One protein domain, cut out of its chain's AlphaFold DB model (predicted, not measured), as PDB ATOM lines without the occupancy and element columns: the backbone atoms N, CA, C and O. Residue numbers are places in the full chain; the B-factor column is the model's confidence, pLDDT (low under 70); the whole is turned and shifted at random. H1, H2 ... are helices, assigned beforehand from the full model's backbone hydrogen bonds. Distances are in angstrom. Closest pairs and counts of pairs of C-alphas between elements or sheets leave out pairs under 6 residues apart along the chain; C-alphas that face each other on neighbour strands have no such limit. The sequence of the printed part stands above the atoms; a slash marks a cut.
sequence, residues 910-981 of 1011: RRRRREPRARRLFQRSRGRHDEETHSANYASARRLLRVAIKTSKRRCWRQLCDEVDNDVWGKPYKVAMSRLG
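This is residues 910 to 981 of the 1011 residues of an uncharacterized protein of Trichogramma brassicae (UniProt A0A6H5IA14). One long straight helix, H2, makes the length of the model, with a short helix at each end: H1 folds back along its first part as a helical hairpin, and H3 stands crosswise at its last part. The stretch of H2 between these two contacts, residues 946 to 956, is bare, and residues 976 to 981 stick out beyond the contact with H3. The printed part has 72 residues with three named helices, in the order H1, H2, H3, and no named strand; the class is all helix. The whole is extended, with a radius of gyration of the C-alphas of 19.6 A, and spans 59 by 23 by 21 A, a rod.

H2, residues 931 to 964, touches H1, residues 915 to 922, with its residues 931 to 945 alone. Their closest C-alphas, those of Phe 922 and His 934, are 4.9 A apart. This hairpin has a shallow tilt of 14 degrees, and its helices run opposite ways. With its residues 960 to 964 alone, H2 touches H3, residues 971 to 977. Their closest C-alphas, those of Leu 960 and Pro 972, are 6.0 A apart, and their lines are about perpendicular at 88 degrees. H1 and H3 are apart. In H2 and H3 every O i to N i+4 pair is within hydrogen-bond range; in H1 3 of 4 are.

H2 measures 49.4 A from C-alpha 931 at (10.386, -2.903, 22.511) to C-alpha 964 at (23.170, -44.483, 45.880). H1 measures 10.4 A and begins at C-alpha 915 at (16.615, -17.431, 25.018). H3 measures 10.0 A and ends at C-alpha 977 at (35.639, -38.483, 45.562).

The two C-alphas farthest apart, those of His 929 and Trp 969, are 58.9 A apart. The printed part has no cut, and the links H1 to H2 and H2 to H3 are short. Mean pLDDT of the printed part is 74.8; residues 910 to 917, 926 to 927, 968, 979 and 981 are under 70.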
ATOM      1  N   ARG A 910      22.502 -30.106  18.536       45.75
ATOM      2  CA  ARG A 910      22.805 -28.895  19.326       45.75
ATOM      3  C   ARG A 910      21.519 -28.117  19.625       45.75
ATOM      4  O   ARG A 910      21.007 -27.409  18.754       45.75
ATOM      5  N   ARG A 911      20.985 -28.243  20.850       46.97
ATOM      6  CA  ARG A 911      19.708 -27.621  21.240       46.97
ATOM      7  C   ARG A 911      19.789 -26.114  20.990       46.97
ATOM      8  O   ARG A 911      20.437 -25.403  21.759       46.97
ATOM      9  N   ARG A 912      19.099 -25.619  19.952       46.62
ATOM     10  CA  ARG A 912      18.923 -24.181  19.687       46.62
ATOM     11  C   ARG A 912      18.226 -23.547  20.897       46.62
ATOM     12  O   ARG A 912      17.001 -23.576  21.004       46.62
ATOM     13  N   ARG A 913      19.016 -23.014  21.839       47.56
ATOM     14  CA  ARG A 913      18.523 -22.312  23.031       47.56
ATOM     15  C   ARG A 913      17.655 -21.140  22.551       47.56
ATOM     16  O   ARG A 913      18.141 -20.281  21.818       47.56
ATOM     17  N   ARG A 914      16.368 -21.118  22.925       46.88
ATOM     18  CA  ARG A 914      15.417 -20.076  22.480       46.88
ATOM     19  C   ARG A 914      15.753 -18.697  23.064       46.88
ATOM     20  O   ARG A 914      15.629 -17.693  22.368       46.88
ATOM     21  N   GLU A 915      16.240 -18.659  24.303       56.12
ATOM     22  CA  GLU A 915      16.615 -17.431  25.018       56.12
ATOM     23  C   GLU A 915      17.657 -16.576  24.254       56.12
ATOM     24  O   GLU A 915      17.350 -15.415  23.998       56.12
ATOM     25  N   PRO A 916      18.807 -17.095  23.766       59.91
ATOM     26  CA  PRO A 916      19.729 -16.341  22.906       59.91
ATOM     27  C   PRO A 916      19.166 -15.789  21.586       59.91
ATOM     28  O   PRO A 916      19.875 -15.033  20.919       59.91
ATOM     29  N   ARG A 917      17.946 -16.158  21.162       68.31
ATOM     30  CA  ARG A 917      17.231 -15.464  20.075       68.31
ATOM     31  C   ARG A 917      16.353 -14.345  20.636       68.31
ATOM     32  O   ARG A 917      16.443 -13.231  20.140       68.31
ATOM     33  N   ALA A 918      15.577 -14.614  21.687       71.00
ATOM     34  CA  ALA A 918      14.733 -13.608  22.337       71.00
ATOM     35  C   ALA A 918      15.553 -12.429  22.901       71.00
ATOM     36  O   ALA A 918      15.236 -11.282  22.609       71.00
ATOM     37  N   ARG A 919      16.673 -12.702  23.595       75.56
ATOM     38  CA  ARG A 919      17.604 -11.674  24.097       75.56
ATOM     39  C   ARG A 919      18.128 -10.782  22.967       75.56
ATOM     40  O   ARG A 919      18.118  -9.568  23.105       75.56
ATOM     41  N   ARG A 920      18.539 -11.373  21.836       79.19
ATOM     42  CA  ARG A 920      19.063 -10.628  20.674       79.19
ATOM     43  C   ARG A 920      17.997  -9.867  19.885       79.19
ATOM     44  O   ARG A 920      18.362  -8.943  19.172       79.19
ATOM     45  N   LEU A 921      16.720 -10.236  19.991       77.88
ATOM     46  CA  LEU A 921      15.618  -9.436  19.448       77.88
ATOM     47  C   LEU A 921      15.337  -8.238  20.361       77.88
ATOM     48  O   LEU A 921      15.402  -7.113  19.886       77.88
ATOM     49  N   PHE A 922      15.177  -8.462  21.670       80.69
ATOM     50  CA  PHE A 922      14.989  -7.389  22.655       80.69
ATOM     51  C   PHE A 922      16.138  -6.359  22.652       80.69
ATOM     52  O   PHE A 922      15.905  -5.157  22.606       80.69
ATOM     53  N   GLN A 923      17.396  -6.810  22.588       80.69
ATOM     54  CA  GLN A 923      18.557  -5.912  22.474       80.69
ATOM     55  C   GLN A 923      18.585  -5.086  21.172       80.69
ATOM     56  O   GLN A 923      19.289  -4.084  21.124       80.69
ATOM     57  N   ARG A 924      17.854  -5.492  20.123       79.69
ATOM     58  CA  ARG A 924      17.753  -4.786  18.829       79.69
ATOM     59  C   ARG A 924      16.478  -3.954  18.683       79.69
ATOM     60  O   ARG A 924      16.382  -3.174  17.741       79.69
ATOM     61  N   SER A 925      15.507  -4.134  19.575       80.06
ATOM     62  CA  SER A 925      14.249  -3.386  19.581       80.06
ATOM     63  C   SER A 925      14.276  -2.162  20.489       80.06
ATOM     64  O   SER A 925      13.269  -1.472  20.546       80.06
ATOM     65  N   ARG A 926      15.379  -1.899  21.205       69.19
ATOM     66  CA  ARG A 926      15.464  -0.744  22.108       69.19
ATOM     67  C   ARG A 926      15.244   0.564  21.350       69.19
ATOM     68  O   ARG A 926      15.840   0.747  20.289       69.19
ATOM     69  N   GLY A 927      14.377   1.432  21.869       65.94
ATOM     70  CA  GLY A 927      13.977   2.670  21.193       65.94
ATOM     71  C   GLY A 927      13.071   2.462  19.969       65.94
ATOM     72  O   GLY A 927      13.025   3.316  19.089       65.94
ATOM     73  N   ARG A 928      12.365   1.326  19.874       76.00
ATOM     74  CA  ARG A 928      11.347   1.061  18.839       76.00
ATOM     75  C   ARG A 928      10.004   0.737  19.482       76.00
ATOM     76  O   ARG A 928       9.958   0.166  20.565       76.00
ATOM     77  N   HIS A 929       8.920   0.995  18.753       71.94
ATOM     78  CA  HIS A 929       7.546   0.671  19.165       71.94
ATOM     79  C   HIS A 929       7.360  -0.806  19.593       71.94
ATOM     80  O   HIS A 929       6.561  -1.113  20.471       71.94
ATOM     81  N   ASP A 930       8.149  -1.730  19.033       75.38
ATOM     82  CA  ASP A 930       8.096  -3.161  19.366       75.38
ATOM     83  C   ASP A 930       8.877  -3.554  20.646       75.38
ATOM     84  O   ASP A 930       8.925  -4.743  20.987       75.38
ATOM     85  N   GLU A 931       9.519  -2.609  21.354       80.00
ATOM     86  CA  GLU A 931      10.386  -2.903  22.511       80.00
ATOM     87  C   GLU A 931       9.651  -3.671  23.609       80.00
ATOM     88  O   GLU A 931      10.153  -4.693  24.079       80.00
ATOM     89  N   GLU A 932       8.447  -3.234  23.982       81.44
ATOM     90  CA  GLU A 932       7.651  -3.859  25.039       81.44
ATOM     91  C   GLU A 932       7.261  -5.301  24.675       81.44
ATOM     92  O   GLU A 932       7.457  -6.236  25.460       81.44
ATOM     93  N   THR A 933       6.827  -5.518  23.428       82.81
ATOM     94  CA  THR A 933       6.504  -6.852  22.901       82.81
ATOM     95  C   THR A 933       7.730  -7.770  22.928       82.81
ATOM     96  O   THR A 933       7.634  -8.938  23.325       82.81
ATOM     97  N   HIS A 934       8.911  -7.278  22.549       83.31
ATOM     98  CA  HIS A 934      10.137  -8.073  22.598       83.31
ATOM     99  C   HIS A 934      10.678  -8.275  24.024       83.31
ATOM    100  O   HIS A 934      11.197  -9.358  24.318       83.31
ATOM    101  N   SER A 935      10.485  -7.308  24.922       81.50
ATOM    102  CA  SER A 935      10.806  -7.395  26.351       81.50
ATOM    103  C   SER A 935       9.982  -8.488  27.039       81.50
ATOM    104  O   SER A 935      10.548  -9.424  27.610       81.50
ATOM    105  N   ALA A 936       8.654  -8.470  26.875       82.81
ATOM    106  CA  ALA A 936       7.749  -9.491  27.406       82.81
ATOM    107  C   ALA A 936       8.093 -10.900  26.880       82.81
ATOM    108  O   ALA A 936       8.153 -11.873  27.644       82.81
ATOM    109  N   ASN A 937       8.413 -11.016  25.586       81.81
ATOM    110  CA  ASN A 937       8.878 -12.268  24.983       81.81
ATOM    111  C   ASN A 937      10.219 -12.752  25.573       81.81
ATOM    112  O   ASN A 937      10.388 -13.955  25.812       81.81
ATOM    113  N   TYR A 938      11.171 -11.853  25.846       83.50
ATOM    114  CA  TYR A 938      12.430 -12.208  26.504       83.50
ATOM    115  C   TYR A 938      12.223 -12.622  27.970       83.50
ATOM    116  O   TYR A 938      12.736 -13.668  28.379       83.50
ATOM    117  N   ALA A 939      11.419 -11.882  28.736       77.69
ATOM    118  CA  ALA A 939      11.078 -12.205  30.120       77.69
ATOM    119  C   ALA A 939      10.405 -13.587  30.238       77.69
ATOM    120  O   ALA A 939      10.819 -14.415  31.057       77.69
ATOM    121  N   SER A 940       9.445 -13.885  29.357       81.88
ATOM    122  CA  SER A 940       8.793 -15.196  29.256       81.88
ATOM    123  C   SER A 940       9.794 -16.318  28.937       81.88
ATOM    124  O   SER A 940       9.868 -17.320  29.656       81.88
ATOM    125  N   ALA A 941      10.659 -16.127  27.931       75.62
ATOM    126  CA  ALA A 941      11.697 -17.099  27.579       75.62
ATOM    127  C   ALA A 941      12.700 -17.351  28.728       75.62
ATOM    128  O   ALA A 941      13.085 -18.500  28.970       75.62
ATOM    129  N   ARG A 942      13.084 -16.300  29.467       79.62
ATOM    130  CA  ARG A 942      13.971 -16.359  30.644       79.62
ATOM    131  C   ARG A 942      13.304 -17.094  31.816       79.62
ATOM    132  O   ARG A 942      13.948 -17.925  32.459       79.62
ATOM    133  N   ARG A 943      12.004 -16.865  32.064       81.62
ATOM    134  CA  ARG A 943      11.204 -17.584  33.080       81.62
ATOM    135  C   ARG A 943      11.113 -19.078  32.762       81.62
ATOM    136  O   ARG A 943      11.416 -19.899  33.628       81.62
ATOM    137  N   LEU A 944      10.780 -19.436  31.520       78.50
ATOM    138  CA  LEU A 944      10.710 -20.832  31.074       78.50
ATOM    139  C   LEU A 944      12.065 -21.550  31.183       78.50
ATOM    140  O   LEU A 944      12.109 -22.706  31.607       78.50
ATOM    141  N   LEU A 945      13.178 -20.874  30.871       77.38
ATOM    142  CA  LEU A 945      14.513 -21.451  31.044       77.38
ATOM    143  C   LEU A 945      14.863 -21.674  32.525       77.38
ATOM    144  O   LEU A 945      15.335 -22.757  32.870       77.38
ATOM    145  N   ARG A 946      14.591 -20.702  33.410       79.25
ATOM    146  CA  ARG A 946      14.785 -20.852  34.868       79.25
ATOM    147  C   ARG A 946      14.015 -22.060  35.419       79.25
ATOM    148  O   ARG A 946      14.589 -22.859  36.158       79.25
ATOM    149  N   VAL A 947      12.753 -22.238  35.014       82.19
ATOM    150  CA  VAL A 947      11.935 -23.407  35.388       82.19
ATOM    151  C   VAL A 947      12.550 -24.703  34.855       82.19
ATOM    152  O   VAL A 947      12.760 -25.634  35.629       82.19
ATOM    153  N   ALA A 948      12.918 -24.760  33.571       73.88
ATOM    154  CA  ALA A 948      13.532 -25.947  32.976       73.88
ATOM    155  C   ALA A 948      14.848 -26.350  33.673       73.88
ATOM    156  O   ALA A 948      15.077 -27.537  33.900       73.88
ATOM    157  N   ILE A 949      15.681 -25.380  34.071       78.25
ATOM    158  CA  ILE A 949      16.905 -25.627  34.848       78.25
ATOM    159  C   ILE A 949      16.568 -26.165  36.246       78.25
ATOM    160  O   ILE A 949      17.155 -27.167  36.653       78.25
ATOM    161  N   LYS A 950      15.611 -25.563  36.972       82.56
ATOM    162  CA  LYS A 950      15.213 -26.017  38.321       82.56
ATOM    163  C   LYS A 950      14.635 -27.439  38.290       82.56
ATOM    164  O   LYS A 950      15.007 -28.263  39.124       82.56
ATOM    165  N   THR A 951      13.805 -27.758  37.295       79.81
ATOM    166  CA  THR A 951      13.260 -29.109  37.081       79.81
ATOM    167  C   THR A 951      14.343 -30.110  36.677       79.81
ATOM    168  O   THR A 951      14.373 -31.213  37.217       79.81
ATOM    169  N   SER A 952      15.274 -29.737  35.789       81.00
ATOM    170  CA  SER A 952      16.385 -30.618  35.399       81.00
ATOM    171  C   SER A 952      17.322 -30.906  36.572       81.00
ATOM    172  O   SER A 952      17.652 -32.065  36.794       81.00
ATOM    173  N   LYS A 953      17.697 -29.888  37.366       81.50
ATOM    174  CA  LYS A 953      18.509 -30.076  38.579       81.50
ATOM    175  C   LYS A 953      17.810 -30.995  39.586       81.50
ATOM    176  O   LYS A 953      18.437 -31.929  40.063       81.50
ATOM    177  N   ARG A 954      16.510 -30.794  39.849       78.69
ATOM    178  CA  ARG A 954      15.716 -31.681  40.726       78.69
ATOM    179  C   ARG A 954      15.647 -33.127  40.219       78.69
ATOM    180  O   ARG A 954      15.685 -34.036  41.037       78.69
ATOM    181  N   ARG A 955      15.553 -33.342  38.900       84.81
ATOM    182  CA  ARG A 955      15.532 -34.689  38.304       84.81
ATOM    183  C   ARG A 955      16.886 -35.388  38.425       84.81
ATOM    184  O   ARG A 955      16.922 -36.528  38.860       84.81
ATOM    185  N   CYS A 956      17.973 -34.700  38.073       78.19
ATOM    186  CA  CYS A 956      19.325 -35.249  38.190       78.19
ATOM    187  C   CYS A 956      19.737 -35.468  39.651       78.19
ATOM    188  O   CYS A 956      20.456 -36.417  39.916       78.19
ATOM    189  N   TRP A 957      19.275 -34.630  40.588       81.00
ATOM    190  CA  TRP A 957      19.509 -34.848  42.017       81.00
ATOM    191  C   TRP A 957      18.790 -36.095  42.528       81.00
ATOM    192  O   TRP A 957      19.442 -36.934  43.130       81.00
ATOM    193  N   ARG A 958      17.490 -36.263  42.227       82.19
ATOM    194  CA  ARG A 958      16.775 -37.498  42.584       82.19
ATOM    195  C   ARG A 958      17.450 -38.726  41.992       82.19
ATOM    196  O   ARG A 958      17.860 -39.569  42.764       82.19
ATOM    197  N   GLN A 959      17.726 -38.737  40.688       81.44
ATOM    198  CA  GLN A 959      18.450 -39.849  40.067       81.44
ATOM    199  C   GLN A 959      19.815 -40.124  40.731       81.44
ATOM    200  O   GLN A 959      20.222 -41.272  40.804       81.44
ATOM    201  N   LEU A 960      20.528 -39.103  41.223       81.69
ATOM    202  CA  LEU A 960      21.776 -39.314  41.963       81.69
ATOM    203  C   LEU A 960      21.529 -39.976  43.330       81.69
ATOM    204  O   LEU A 960      22.321 -40.822  43.713       81.69
ATOM    205  N   CYS A 961      20.458 -39.612  44.043       81.50
ATOM    206  CA  CYS A 961      20.040 -40.286  45.276       81.50
ATOM    207  C   CYS A 961      19.586 -41.725  44.995       81.50
ATOM    208  O   CYS A 961      20.133 -42.644  45.586       81.50
ATOM    209  N   ASP A 962      18.681 -41.914  44.029       78.69
ATOM    210  CA  ASP A 962      18.164 -43.219  43.602       78.69
ATOM    211  C   ASP A 962      19.317 -44.169  43.177       78.69
ATOM    212  O   ASP A 962      19.241 -45.383  43.351       78.69
ATOM    213  N   GLU A 963      20.418 -43.630  42.633       78.69
ATOM    214  CA  GLU A 963      21.627 -44.391  42.286       78.69
ATOM    215  C   GLU A 963      22.536 -44.742  43.487       78.69
ATOM    216  O   GLU A 963      23.346 -45.653  43.339       78.69
ATOM    217  N   VAL A 964      22.420 -44.093  44.658       79.75
ATOM    218  CA  VAL A 964      23.170 -44.483  45.880       79.75
ATOM    219  C   VAL A 964      22.677 -45.830  46.394       79.75
ATOM    220  O   VAL A 964      23.486 -46.717  46.655       79.75
ATOM    221  N   ASP A 965      21.356 -45.988  46.483       74.00
ATOM    222  CA  ASP A 965      20.707 -47.175  47.049       74.00
ATOM    223  C   ASP A 965      20.899 -48.430  46.170       74.00
ATOM    224  O   ASP A 965      20.695 -49.552  46.625       74.00
ATOM    225  N   ASN A 966      21.309 -48.240  44.907       73.38
ATOM    226  CA  ASN A 966      21.551 -49.305  43.928       73.38
ATOM    227  C   ASN A 966      23.048 -49.583  43.671       73.38
ATOM    228  O   ASN A 966      23.405 -50.716  43.354       73.38
ATOM    229  N   ASP A 967      23.931 -48.580  43.769       77.62
ATOM    230  CA  ASP A 967      25.386 -48.730  43.603       77.62
ATOM    231  C   ASP A 967      26.140 -47.732  44.500       77.62
ATOM    232  O   ASP A 967      26.471 -46.607  44.104       77.62
ATOM    233  N   VAL A 968      26.465 -48.189  45.713       69.88
ATOM    234  CA  VAL A 968      27.191 -47.424  46.746       69.88
ATOM    235  C   VAL A 968      28.549 -46.902  46.245       69.88
ATOM    236  O   VAL A 968      29.004 -45.851  46.690       69.88
ATOM    237  N   TRP A 969      29.177 -47.573  45.271       76.00
ATOM    238  CA  TRP A 969      30.476 -47.202  44.681       76.00
ATOM    239  C   TRP A 969      30.337 -46.538  43.292       76.00
ATOM    240  O   TRP A 969      31.316 -46.340  42.554       76.00
ATOM    241  N   GLY A 970      29.106 -46.174  42.931       76.69
ATOM    242  CA  GLY A 970      28.695 -45.743  41.605       76.69
ATOM    243  C   GLY A 970      28.993 -44.289  41.269       76.69
ATOM    244  O   GLY A 970      29.993 -43.695  41.683       76.69
ATOM    245  N   LYS A 971      28.117 -43.687  40.456       75.06
ATOM    246  CA  LYS A 971      28.224 -42.262  40.094       75.06
ATOM    247  C   LYS A 971      28.203 -41.328  41.318       75.06
ATOM    248  O   LYS A 971      28.990 -40.381  41.295       75.06
ATOM    249  N   PRO A 972      27.396 -41.560  42.377       79.56
ATOM    250  CA  PRO A 972      27.373 -40.679  43.547       79.56
ATOM    251  C   PRO A 972      28.727 -40.638  44.263       79.56
ATOM    252  O   PRO A 972      29.290 -39.559  44.451       79.56
ATOM    253  N   TYR A 973      29.312 -41.808  44.541       74.25
ATOM    254  CA  TYR A 973      30.650 -41.939  45.122       74.25
ATOM    255  C   TYR A 973      31.727 -41.268  44.259       74.25
ATOM    256  O   TYR A 973      32.520 -40.474  44.755       74.25
ATOM    257  N   LYS A 974      31.707 -41.480  42.936       77.31
ATOM    258  CA  LYS A 974      32.656 -40.843  41.998       77.31
ATOM    259  C   LYS A 974      32.531 -39.307  41.982       77.31
ATOM    260  O   LYS A 974      33.534 -38.607  41.824       77.31
ATOM    261  N   VAL A 975      31.333 -38.759  42.208       79.88
ATOM    262  CA  VAL A 975      31.099 -37.307  42.345       79.88
ATOM    263  C   VAL A 975      31.552 -36.775  43.711       79.88
ATOM    264  O   VAL A 975      32.043 -35.648  43.775       79.88
ATOM    265  N   ALA A 976      31.456 -37.567  44.782       75.75
ATOM    266  CA  ALA A 976      32.024 -37.222  46.085       75.75
ATOM    267  C   ALA A 976      33.565 -37.234  46.045       75.75
ATOM    268  O   ALA A 976      34.196 -36.214  46.315       75.75
ATOM    269  N   MET A 977      34.179 -38.335  45.603       74.38
ATOM    270  CA  MET A 977      35.639 -38.483  45.562       74.38
ATOM    271  C   MET A 977      36.320 -37.470  44.632       74.38
ATOM    272  O   MET A 977      37.368 -36.935  44.983       74.38
ATOM    273  N   SER A 978      35.704 -37.110  43.497       71.88
ATOM    274  CA  SER A 978      36.246 -36.049  42.624       71.88
ATOM    275  C   SER A 978      36.132 -34.631  43.205       71.88
ATOM    276  O   SER A 978      36.781 -33.720  42.697       71.88
ATOM    277  N   ARG A 979      35.349 -34.429  44.275       68.88
ATOM    278  CA  ARG A 979      35.322 -33.184  45.068       68.88
ATOM    279  C   ARG A 979      36.261 -33.214  46.272       68.88
ATOM    280  O   ARG A 979      36.683 -32.153  46.712       68.88
ATOM    281  N   LEU A 980      36.596 -34.404  46.770       74.25
ATOM    282  CA  LEU A 980      37.593 -34.623  47.825       74.25
ATOM    283  C   LEU A 980      39.039 -34.644  47.290       74.25
ATOM    284  O   LEU A 980      39.979 -34.768  48.064       74.25
ATOM    285  N   GLY A 981      39.233 -34.518  45.971       53.03
ATOM    286  CA  GLY A 981      40.550 -34.353  45.343       53.03
ATOM    287  C   GLY A 981      41.390 -35.628  45.215       53.03
ATOM    288  O   GLY A 981      42.475 -35.576  44.641       53.03
TER     289      GLY A 981